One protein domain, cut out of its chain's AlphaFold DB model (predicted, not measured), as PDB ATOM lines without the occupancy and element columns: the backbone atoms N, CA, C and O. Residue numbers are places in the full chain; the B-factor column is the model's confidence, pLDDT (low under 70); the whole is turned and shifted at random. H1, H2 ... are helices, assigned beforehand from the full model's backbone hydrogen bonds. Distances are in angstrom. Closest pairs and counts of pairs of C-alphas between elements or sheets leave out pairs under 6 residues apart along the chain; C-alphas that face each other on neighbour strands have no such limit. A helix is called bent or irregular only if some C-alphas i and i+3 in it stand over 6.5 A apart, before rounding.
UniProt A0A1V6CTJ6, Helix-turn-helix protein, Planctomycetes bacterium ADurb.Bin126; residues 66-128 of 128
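AT A GLANCE: This is residues 66 to 128 of the 128 residues of the protein "Helix-turn-helix protein" of Planctomycetes bacterium ADurb.Bin126 (UniProt A0A1V6CTJ6). Four short helices, H1 to H4, follow one another round a small ring, with H4 bringing the chain back to H1, and a fifth short helix, H5, lies beyond H4, at the end of a long loop of residues 99 to 112. The ring is loosely closed between H1 and H2, which have a single pair of C-alphas within 8 A, and H5 likewise has a single such pair with H4. The printed part has 63 residues with five named helices, in the order H1, H2, H3, H4, H5, and no named strand; the class is all helix, although only 26 of the 63 residues are in named elements. The whole is compact, with a radius of gyration of the C-alphas of 10.7 A, and its C-alphas span 28 by 28 by 17 A along the three main axes.

HOW THE PARTS SIT: Begin with H4, residues 92 to 98, the longest helix, whose centre is also the nearest to the mean of the C-alphas, at 5.4 A. Look from there to H3, residues 85 to 88: the two touch, and the closest C-alphas are those of Val 86 and Gly 92, 5.8 A apart. At the same Gly 92, H4 also touches H1, residues 70 to 73, where the C-alphas of Cys 70 and Gly 92 are the closest, at 4.7 A. Go on to H2, residues 78 to 82, which touches H3 only at the corner, and only just, with 3 pairs of C-alphas within 8 A; the closest are those of Arg 81 and Tyr 87, at 5.9 A. H1 and H2 are close but not clearly touching, with the C-alphas of Trp 71 and Arg 81 the closest at 7.5 A. H1 and H3 are likewise close but not clearly touching, at 7.3 A between the C-alphas of Trp 71 and Tyr 87. H2 and H4 are apart. Turn then to H5, residues 113 to 118, which touches no helix but is close to H4: their closest C-alphas are those of Trp 96 and Cys 117, at 7.0 A. H4 and H5 run opposite ways at a steep tilt of 36 degrees, only just steep. H5 is apart from H1, H2 and H3. In the backbone, H2 and H5 have every O i to N i+4 pair within hydrogen-bond range, while H1 and H3 are too short for such a pair; H4 has 1 of 3, and 1 of 4 of its O i to N i+3 pairs.

IN THESE COORDINATES: Find C-alpha 92 at (259.118, 300.175, 159.768); from there H4 runs 9.0 A to C-alpha 98 at (259.003, 298.759, 150.892). H4 is irregular: its C-alphas 93 and 96 are 8.0 A apart, and its line is a rough one. Earlier in the ATOM lines, H1 begins at C-alpha 70, at (255.157, 298.796, 161.868), and is 5.1 A long. H2 measures 6.2 A and H3 5.0 A from first to last C-alpha. H5 is 8.9 A long and ends at C-alpha 118, at (245.291, 305.050, 154.589).

THE WHOLE: The two C-alphas farthest apart are those of Asn 66 and Pro 109, at 30.7 A. The printed part has no cut and ends at Met 128, the chain's last residue. The links H1 to H2, H2 to H3 and H3 to H4 are tight; the link H4 to H5, with 14 residues, is long. The mean pLDDT of the printed part is 80.1; look for values under 70 at residue 100, residues 105 to 114 and residue 128, where the model's confidence is low.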
ATOM      1  N   ASN A  66     260.724 310.042 166.257       73.25
ATOM      2  CA  ASN A  66     260.403 308.753 166.905       73.25
ATOM      3  C   ASN A  66     259.143 308.018 166.412       73.25
ATOM      4  O   ASN A  66     258.352 307.502 167.203       73.25
ATOM      5  N   ALA A  67     258.992 307.880 165.096       82.25
ATOM      6  CA  ALA A  67     258.014 306.965 164.518       82.25
ATOM      7  C   ALA A  67     258.188 305.531 165.054       82.25
ATOM      8  O   ALA A  67     259.238 304.906 164.883       82.25
ATOM      9  N   ARG A  68     257.149 304.974 165.692       88.69
ATOM     10  CA  ARG A  68     257.156 303.553 166.067       88.69
ATOM     11  C   ARG A  68     257.121 302.703 164.786       88.69
ATOM     12  O   ARG A  68     256.272 302.941 163.930       88.69
ATOM     13  N   PRO A  69     257.982 301.683 164.646       91.75
ATOM     14  CA  PRO A  69     257.999 300.854 163.448       91.75
ATOM     15  C   PRO A  69     256.759 299.953 163.354       91.75
ATOM     16  O   PRO A  69     256.204 299.535 164.378       91.75
ATOM     17  N   CYS A  70     256.368 299.579 162.129       91.06
ATOM     18  CA  CYS A  70     255.157 298.796 161.868       91.06
ATOM     19  C   CYS A  70     255.040 297.510 162.690       91.06
ATOM     20  O   CYS A  70     253.944 297.189 163.147       91.06
ATOM     21  N   TRP A  71     256.144 296.797 162.926       91.88
ATOM     22  CA  TRP A  71     256.148 295.529 163.661       91.88
ATOM     23  C   TRP A  71     255.901 295.688 165.163       91.88
ATOM     24  O   TRP A  71     255.424 294.746 165.785       91.88
ATOM     25  N   LYS A  72     256.168 296.869 165.742       93.12
ATOM     26  CA  LYS A  72     255.783 297.201 167.127       93.12
ATOM     27  C   LYS A  72     254.330 297.671 167.236       93.12
ATOM     28  O   LYS A  72     253.769 297.635 168.323       93.12
ATOM     29  N   ILE A  73     253.754 298.190 166.151       90.88
ATOM     30  CA  ILE A  73     252.359 298.670 166.095       90.88
ATOM     31  C   ILE A  73     251.397 297.532 165.729       90.88
ATOM     32  O   ILE A  73     250.242 297.515 166.139       90.88
ATOM     33  N   SER A  74     251.855 296.600 164.901       87.19
ATOM     34  CA  SER A  74     251.064 295.463 164.418       87.19
ATOM     35  C   SER A  74     251.338 294.184 165.198       87.19
ATOM     36  O   SER A  74     250.764 293.156 164.862       87.19
ATOM     37  N   ASP A  75     252.221 294.255 166.196       90.62
ATOM     38  CA  ASP A  75     252.636 293.129 167.026       90.62
ATOM     39  C   ASP A  75     253.062 291.910 166.191       90.62
ATOM     40  O   ASP A  75     252.501 290.823 166.289       90.62
ATOM     41  N   CYS A  76     253.995 292.107 165.255       90.56
ATOM     42  CA  CYS A  76     254.450 291.013 164.390       90.56
ATOM     43  C   CYS A  76     255.243 289.992 165.211       90.56
ATOM     44  O   CYS A  76     256.132 290.395 165.961       90.56
ATOM     45  N   ASP A  77     254.989 288.699 165.032       92.25
ATOM     46  CA  ASP A  77     255.743 287.621 165.680       92.25
ATOM     47  C   ASP A  77     257.165 287.463 165.084       92.25
ATOM     48  O   ASP A  77     257.461 288.019 164.016       92.25
ATOM     49  N   PRO A  78     258.080 286.744 165.764       92.25
ATOM     50  CA  PRO A  78     259.453 286.558 165.295       92.25
ATOM     51  C   PRO A  78     259.568 285.891 163.918       92.25
ATOM     52  O   PRO A  78     260.418 286.304 163.127       92.25
ATOM     53  N   ALA A  79     258.705 284.921 163.601       90.44
ATOM     54  CA  ALA A  79     258.737 284.227 162.315       90.44
ATOM     55  C   ALA A  79     258.393 285.189 161.167       90.44
ATOM     56  O   ALA A  79     259.104 285.254 160.162       90.44
ATOM     57  N   MET A  80     257.374 286.036 161.354       88.00
ATOM     58  CA  MET A  80     257.029 287.081 160.394       88.00
ATOM     59  C   MET A  80     258.140 288.129 160.246       88.00
ATOM     60  O   MET A  80     258.411 288.583 159.133       88.00
ATOM     61  N   ARG A  81     258.794 288.529 161.345       90.94
ATOM     62  CA  ARG A  81     259.909 289.496 161.301       90.94
ATOM     63  C   ARG A  81     261.103 288.951 160.519       90.94
ATOM     64  O   ARG A  81     261.693 289.706 159.749       90.94
ATOM     65  N   ALA A  82     261.421 287.666 160.673       89.62
ATOM     66  CA  ALA A  82     262.528 287.021 159.969       89.62
ATOM     67  C   ALA A  82     262.371 287.105 158.439       89.62
ATOM     68  O   ALA A  82     263.335 287.409 157.737       89.62
ATOM     69  N   GLY A  83     261.143 286.931 157.932       87.50
ATOM     70  CA  GLY A  83     260.817 287.026 156.503       87.50
ATOM     71  C   GLY A  83     260.474 288.433 155.991       87.50
ATOM     72  O   GLY A  83     260.093 288.584 154.830       87.50
ATOM     73  N   CYS A  84     260.550 289.473 156.826       88.25
ATOM     74  CA  CYS A  84     260.108 290.818 156.462       88.25
ATOM     75  C   CYS A  84     261.287 291.721 156.080       88.25
ATOM     76  O   CYS A  84     262.062 292.146 156.938       88.25
ATOM     77  N   GLN A  85     261.377 292.124 154.807       88.19
ATOM     78  CA  GLN A  85     262.449 293.021 154.344       88.19
ATOM     79  C   GLN A  85     262.380 294.392 155.029       88.19
ATOM     80  O   GLN A  85     263.399 295.007 155.316       88.19
ATOM     81  N   VAL A  86     261.175 294.861 155.360       91.44
ATOM     82  CA  VAL A  86     260.975 296.121 156.093       91.44
ATOM     83  C   VAL A  86     261.593 296.063 157.493       91.44
ATOM     84  O   VAL A  86     262.177 297.051 157.940       91.44
ATOM     85  N   TYR A  87     261.487 294.913 158.169       92.81
ATOM     86  CA  TYR A  87     262.122 294.679 159.465       92.81
ATOM     87  C   TYR A  87     263.646 294.666 159.339       92.81
ATOM     88  O   TYR A  87     264.325 295.395 160.063       92.81
ATOM     89  N   GLN A  88     264.171 293.903 158.376       92.50
ATOM     90  CA  GLN A  88     265.609 293.797 158.111       92.50
ATOM     91  C   GLN A  88     266.238 295.165 157.797       92.50
ATOM     92  O   GLN A  88     267.275 295.515 158.352       92.50
ATOM     93  N   MET A  89     265.555 295.984 156.993       91.56
ATOM     94  CA  MET A  89     265.987 297.336 156.615       91.56
ATOM     95  C   MET A  89     265.750 298.392 157.704       91.56
ATOM     96  O   MET A  89     266.016 299.571 157.483       91.56
ATOM     97  N   ARG A  90     265.203 298.005 158.866       91.62
ATOM     98  CA  ARG A  90     264.807 298.912 159.959       91.62
ATOM     99  C   ARG A  90     263.884 300.059 159.510       91.62
ATOM    100  O   ARG A  90     263.843 301.111 160.138       91.62
ATOM    101  N   ALA A  91     263.094 299.838 158.463       90.44
ATOM    102  CA  ALA A  91     262.321 300.869 157.770       90.44
ATOM    103  C   ALA A  91     260.817 300.771 158.082       90.44
ATOM    104  O   ALA A  91     259.967 300.810 157.192       90.44
ATOM    105  N   GLY A  92     260.474 300.549 159.353       90.00
ATOM    106  CA  GLY A  92     259.118 300.175 159.768       90.00
ATOM    107  C   GLY A  92     258.050 301.240 159.531       90.00
ATOM    108  O   GLY A  92     256.876 300.904 159.437       90.00
ATOM    109  N   ASP A  93     258.442 302.497 159.416       88.94
ATOM    110  CA  ASP A  93     257.602 303.636 159.048       88.94
ATOM    111  C   ASP A  93     257.428 303.792 157.526       88.94
ATOM    112  O   ASP A  93     256.544 304.515 157.085       88.94
ATOM    113  N   LEU A  94     258.202 303.053 156.724       88.44
ATOM    114  CA  LEU A  94     258.143 302.970 155.259       88.44
ATOM    115  C   LEU A  94     257.536 301.646 154.770       88.44
ATOM    116  O   LEU A  94     257.675 301.274 153.601       88.44
ATOM    117  N   CYS A  95     256.842 300.910 155.645       86.19
ATOM    118  CA  CYS A  95     256.332 299.575 155.330       86.19
ATOM    119  C   CYS A  95     255.399 299.546 154.114       86.19
ATOM    120  O   CYS A  95     255.295 298.535 153.433       86.19
ATOM    121  N   TRP A  96     254.726 300.649 153.801       81.25
ATOM    122  CA  TRP A  96     253.881 300.738 152.617       81.25
ATOM    123  C   TRP A  96     254.706 300.833 151.311       81.25
ATOM    124  O   TRP A  96     254.386 300.131 150.341       81.25
ATOM    125  N   LEU A  97     255.805 301.603 151.320       82.31
ATOM    126  CA  LEU A  97     256.739 301.768 150.194       82.31
ATOM    127  C   LEU A  97     257.533 300.491 149.906       82.31
ATOM    128  O   LEU A  97     257.676 300.097 148.747       82.31
ATOM    129  N   LEU A  98     258.033 299.855 150.967       81.88
ATOM    130  CA  LEU A  98     259.003 298.759 150.892       81.88
ATOM    131  C   LEU A  98     258.396 297.377 151.176       81.88
ATOM    132  O   LEU A  98     258.981 296.356 150.824       81.88
ATOM    133  N   GLY A  99     257.236 297.320 151.829       71.06
ATOM    134  CA  GLY A  99     256.671 296.078 152.348       71.06
ATOM    135  C   GLY A  99     256.129 295.159 151.269       71.06
ATOM    136  O   GLY A  99     255.212 295.521 150.518       71.06
ATOM    137  N   GLN A 100     256.682 293.947 151.275       66.25
ATOM    138  CA  GLN A 100     256.211 292.785 150.525       66.25
ATOM    139  C   GLN A 100     255.331 291.860 151.375       66.25
ATOM    140  O   GLN A 100     254.641 291.006 150.837       66.25
ATOM    141  N   THR A 101     255.331 292.030 152.695       71.31
ATOM    142  CA  THR A 101     254.513 291.271 153.645       71.31
ATOM    143  C   THR A 101     254.016 292.217 154.739       71.31
ATOM    144  O   THR A 101     254.722 293.139 155.150       71.31
ATOM    145  N   CYS A 102     252.768 292.041 155.180       79.56
ATOM    146  CA  CYS A 102     252.155 292.853 156.230       79.56
ATOM    147  C   CYS A 102     251.176 291.997 157.039       79.56
ATOM    148  O   CYS A 102     250.324 291.325 156.461       79.56
ATOM    149  N   LYS A 103     251.267 292.052 158.376       79.88
ATOM    150  CA  LYS A 103     250.355 291.326 159.280       79.88
ATOM    151  C   LYS A 103     248.904 291.785 159.155       79.88
ATOM    152  O   LYS A 103     247.989 290.995 159.321       79.88
ATOM    153  N   ARG A 104     248.696 293.065 158.835       74.19
ATOM    154  CA  ARG A 104     247.367 293.685 158.728       74.19
ATOM    155  C   ARG A 104     246.670 293.435 157.374       74.19
ATOM    156  O   ARG A 104     245.634 294.039 157.130       74.19
ATOM    157  N   GLY A 105     247.219 292.585 156.498       65.94
ATOM    158  CA  GLY A 105     246.623 292.226 155.201       65.94
ATOM    159  C   GLY A 105     247.665 292.075 154.086       65.94
ATOM    160  O   GLY A 105     248.628 292.841 154.023       65.94
ATOM    161  N   SER A 106     247.490 291.065 153.224       52.22
ATOM    162  CA  SER A 106     248.497 290.604 152.263       52.22
ATOM    163  C   SER A 106     248.850 291.637 151.190       52.22
ATOM    164  O   SER A 106     248.023 292.355 150.624       52.22
ATOM    165  N   ALA A 107     250.138 291.676 150.868       54.28
ATOM    166  CA  ALA A 107     250.657 292.421 149.744       54.28
ATOM    167  C   ALA A 107     250.371 291.665 148.433       54.28
ATOM    168  O   ALA A 107     251.169 290.826 148.032       54.28
ATOM    169  N   ARG A 108     249.243 291.986 147.778       51.00
ATOM    170  CA  ARG A 108     248.970 292.040 146.312       51.00
ATOM    171  C   ARG A 108     247.506 291.667 145.991       51.00
ATOM    172  O   ARG A 108     246.928 290.874 146.726       51.00
ATOM    173  N   PRO A 109     246.918 292.192 144.887       48.22
ATOM    174  CA  PRO A 109     247.492 293.094 143.879       48.22
ATOM    175  C   PRO A 109     247.252 294.584 144.187       48.22
ATOM    176  O   PRO A 109     246.421 294.951 145.014       48.22
ATOM    177  N   ALA A 110     248.008 295.434 143.485       45.91
ATOM    178  CA  ALA A 110     248.227 296.873 143.687       45.91
ATOM    179  C   ALA A 110     246.991 297.769 143.931       45.91
ATOM    180  O   ALA A 110     247.156 298.867 144.449       45.91
ATOM    181  N   GLY A 111     245.772 297.315 143.619       42.88
ATOM    182  CA  GLY A 111     244.542 298.102 143.768       42.88
ATOM    183  C   GLY A 111     243.876 298.061 145.151       42.88
ATOM    184  O   GLY A 111     243.171 299.001 145.491       42.88
ATOM    185  N   ARG A 112     244.093 297.018 145.973       46.09
ATOM    186  CA  ARG A 112     243.469 296.894 147.320       46.09
ATOM    187  C   ARG A 112     244.372 297.361 148.475       46.09
ATOM    188  O   ARG A 112     243.949 297.360 149.625       46.09
ATOM    189  N   LYS A 113     245.622 297.748 148.179       62.00
ATOM    190  CA  LYS A 113     246.657 298.078 149.182       62.00
ATOM    191  C   LYS A 113     246.468 299.465 149.805       62.00
ATOM    192  O   LYS A 113     246.844 299.666 150.954       62.00
ATOM    193  N   LEU A 114     245.943 300.426 149.042       64.38
ATOM    194  CA  LEU A 114     245.972 301.826 149.453       64.38
ATOM    195  C   LEU A 114     244.973 302.120 150.573       64.38
ATOM    196  O   LEU A 114     245.397 302.589 151.619       64.38
ATOM    197  N   ASP A 115     243.698 301.773 150.399       71.88
ATOM    198  CA  ASP A 115     242.644 302.073 151.381       71.88
ATOM    199  C   ASP A 115     242.972 301.484 152.767       71.88
ATOM    200  O   ASP A 115     242.860 302.163 153.790       71.88
ATOM    201  N   ALA A 116     243.505 300.257 152.801       76.38
ATOM    202  CA  ALA A 116     243.971 299.622 154.033       76.38
ATOM    203  C   ALA A 116     245.156 300.366 154.679       76.38
ATOM    204  O   ALA A 116     245.243 300.461 155.904       76.38
ATOM    205  N   CYS A 117     246.075 300.911 153.877       79.12
ATOM    206  CA  CYS A 117     247.207 301.683 154.383       79.12
ATOM    207  C   CYS A 117     246.831 303.124 154.768       79.12
ATOM    208  O   CYS A 117     247.396 303.632 155.731       79.12
ATOM    209  N   ARG A 118     245.836 303.753 154.136       78.75
ATOM    210  CA  ARG A 118     245.291 305.050 154.589       78.75
ATOM    211  C   ARG A 118     244.713 304.961 156.002       78.75
ATOM    212  O   ARG A 118     244.917 305.834 156.836       78.75
ATOM    213  N   ALA A 119     244.062 303.840 156.313       81.38
ATOM    214  CA  ALA A 119     243.530 303.572 157.648       81.38
ATOM    215  C   ALA A 119     244.566 302.997 158.638       81.38
ATOM    216  O   ALA A 119     244.288 302.886 159.834       81.38
ATOM    217  N   CYS A 120     245.759 302.604 158.180       85.19
ATOM    218  CA  CYS A 120     246.737 301.914 159.017       85.19
ATOM    219  C   CYS A 120     247.429 302.887 159.989       85.19
ATOM    220  O   CYS A 120     248.003 303.868 159.529       85.19
ATOM    221  N   PRO A 121     247.519 302.593 161.302       87.75
ATOM    222  CA  PRO A 121     248.161 303.487 162.273       87.75
ATOM    223  C   PRO A 121     249.640 303.799 161.995       87.75
ATOM    224  O   PRO A 121     250.173 304.762 162.534       87.75
ATOM    225  N   VAL A 122     250.314 302.982 161.176       87.81
ATOM    226  CA  VAL A 122     251.711 303.203 160.769       87.81
ATOM    227  C   VAL A 122     251.820 304.305 159.719       87.81
ATOM    228  O   VAL A 122     252.732 305.124 159.774       87.81
ATOM    229  N   THR A 123     250.919 304.289 158.738       86.88
ATOM    230  CA  THR A 123     251.011 305.131 157.543       86.88
ATOM    231  C   THR A 123     250.028 306.283 157.553       86.88
ATOM    232  O   THR A 123     250.391 307.339 157.065       86.88
ATOM    233  N   LYS A 124     248.873 306.162 158.214       86.56
ATOM    234  CA  LYS A 124     247.902 307.246 158.440       86.56
ATOM    235  C   LYS A 124     248.522 308.588 158.875       86.56
ATOM    236  O   LYS A 124     248.017 309.616 158.442       86.56
ATOM    237  N   PRO A 125     249.599 308.642 159.692       88.38
ATOM    238  CA  PRO A 125     250.208 309.922 160.055       88.38
ATOM    239  C   PRO A 125     250.772 310.733 158.875       88.38
ATOM    240  O   PRO A 125     250.962 311.937 159.021       88.38
ATOM    241  N   TRP A 126     251.068 310.096 157.738       88.06
ATOM    242  CA  TRP A 126     251.742 310.732 156.595       88.06
ATOM    243  C   TRP A 126     251.181 310.354 155.221       88.06
ATOM    244  O   TRP A 126     251.404 311.061 154.242       88.06
ATOM    245  N   LEU A 127     250.468 309.237 155.131       79.81
ATOM    246  CA  LEU A 127     249.789 308.737 153.951       79.81
ATOM    247  C   LEU A 127     248.310 309.094 154.105       79.81
ATOM    248  O   LEU A 127     247.606 308.438 154.873       79.81
ATOM    249  N   MET A 128     247.909 310.162 153.408       67.94
ATOM    250  CA  MET A 128     246.547 310.714 153.346       67.94
ATOM    251  C   MET A 128     245.462 309.647 153.293       67.94
ATOM    252  O   MET A 128     245.508 308.850 152.324       67.94
TER     253      MET A 128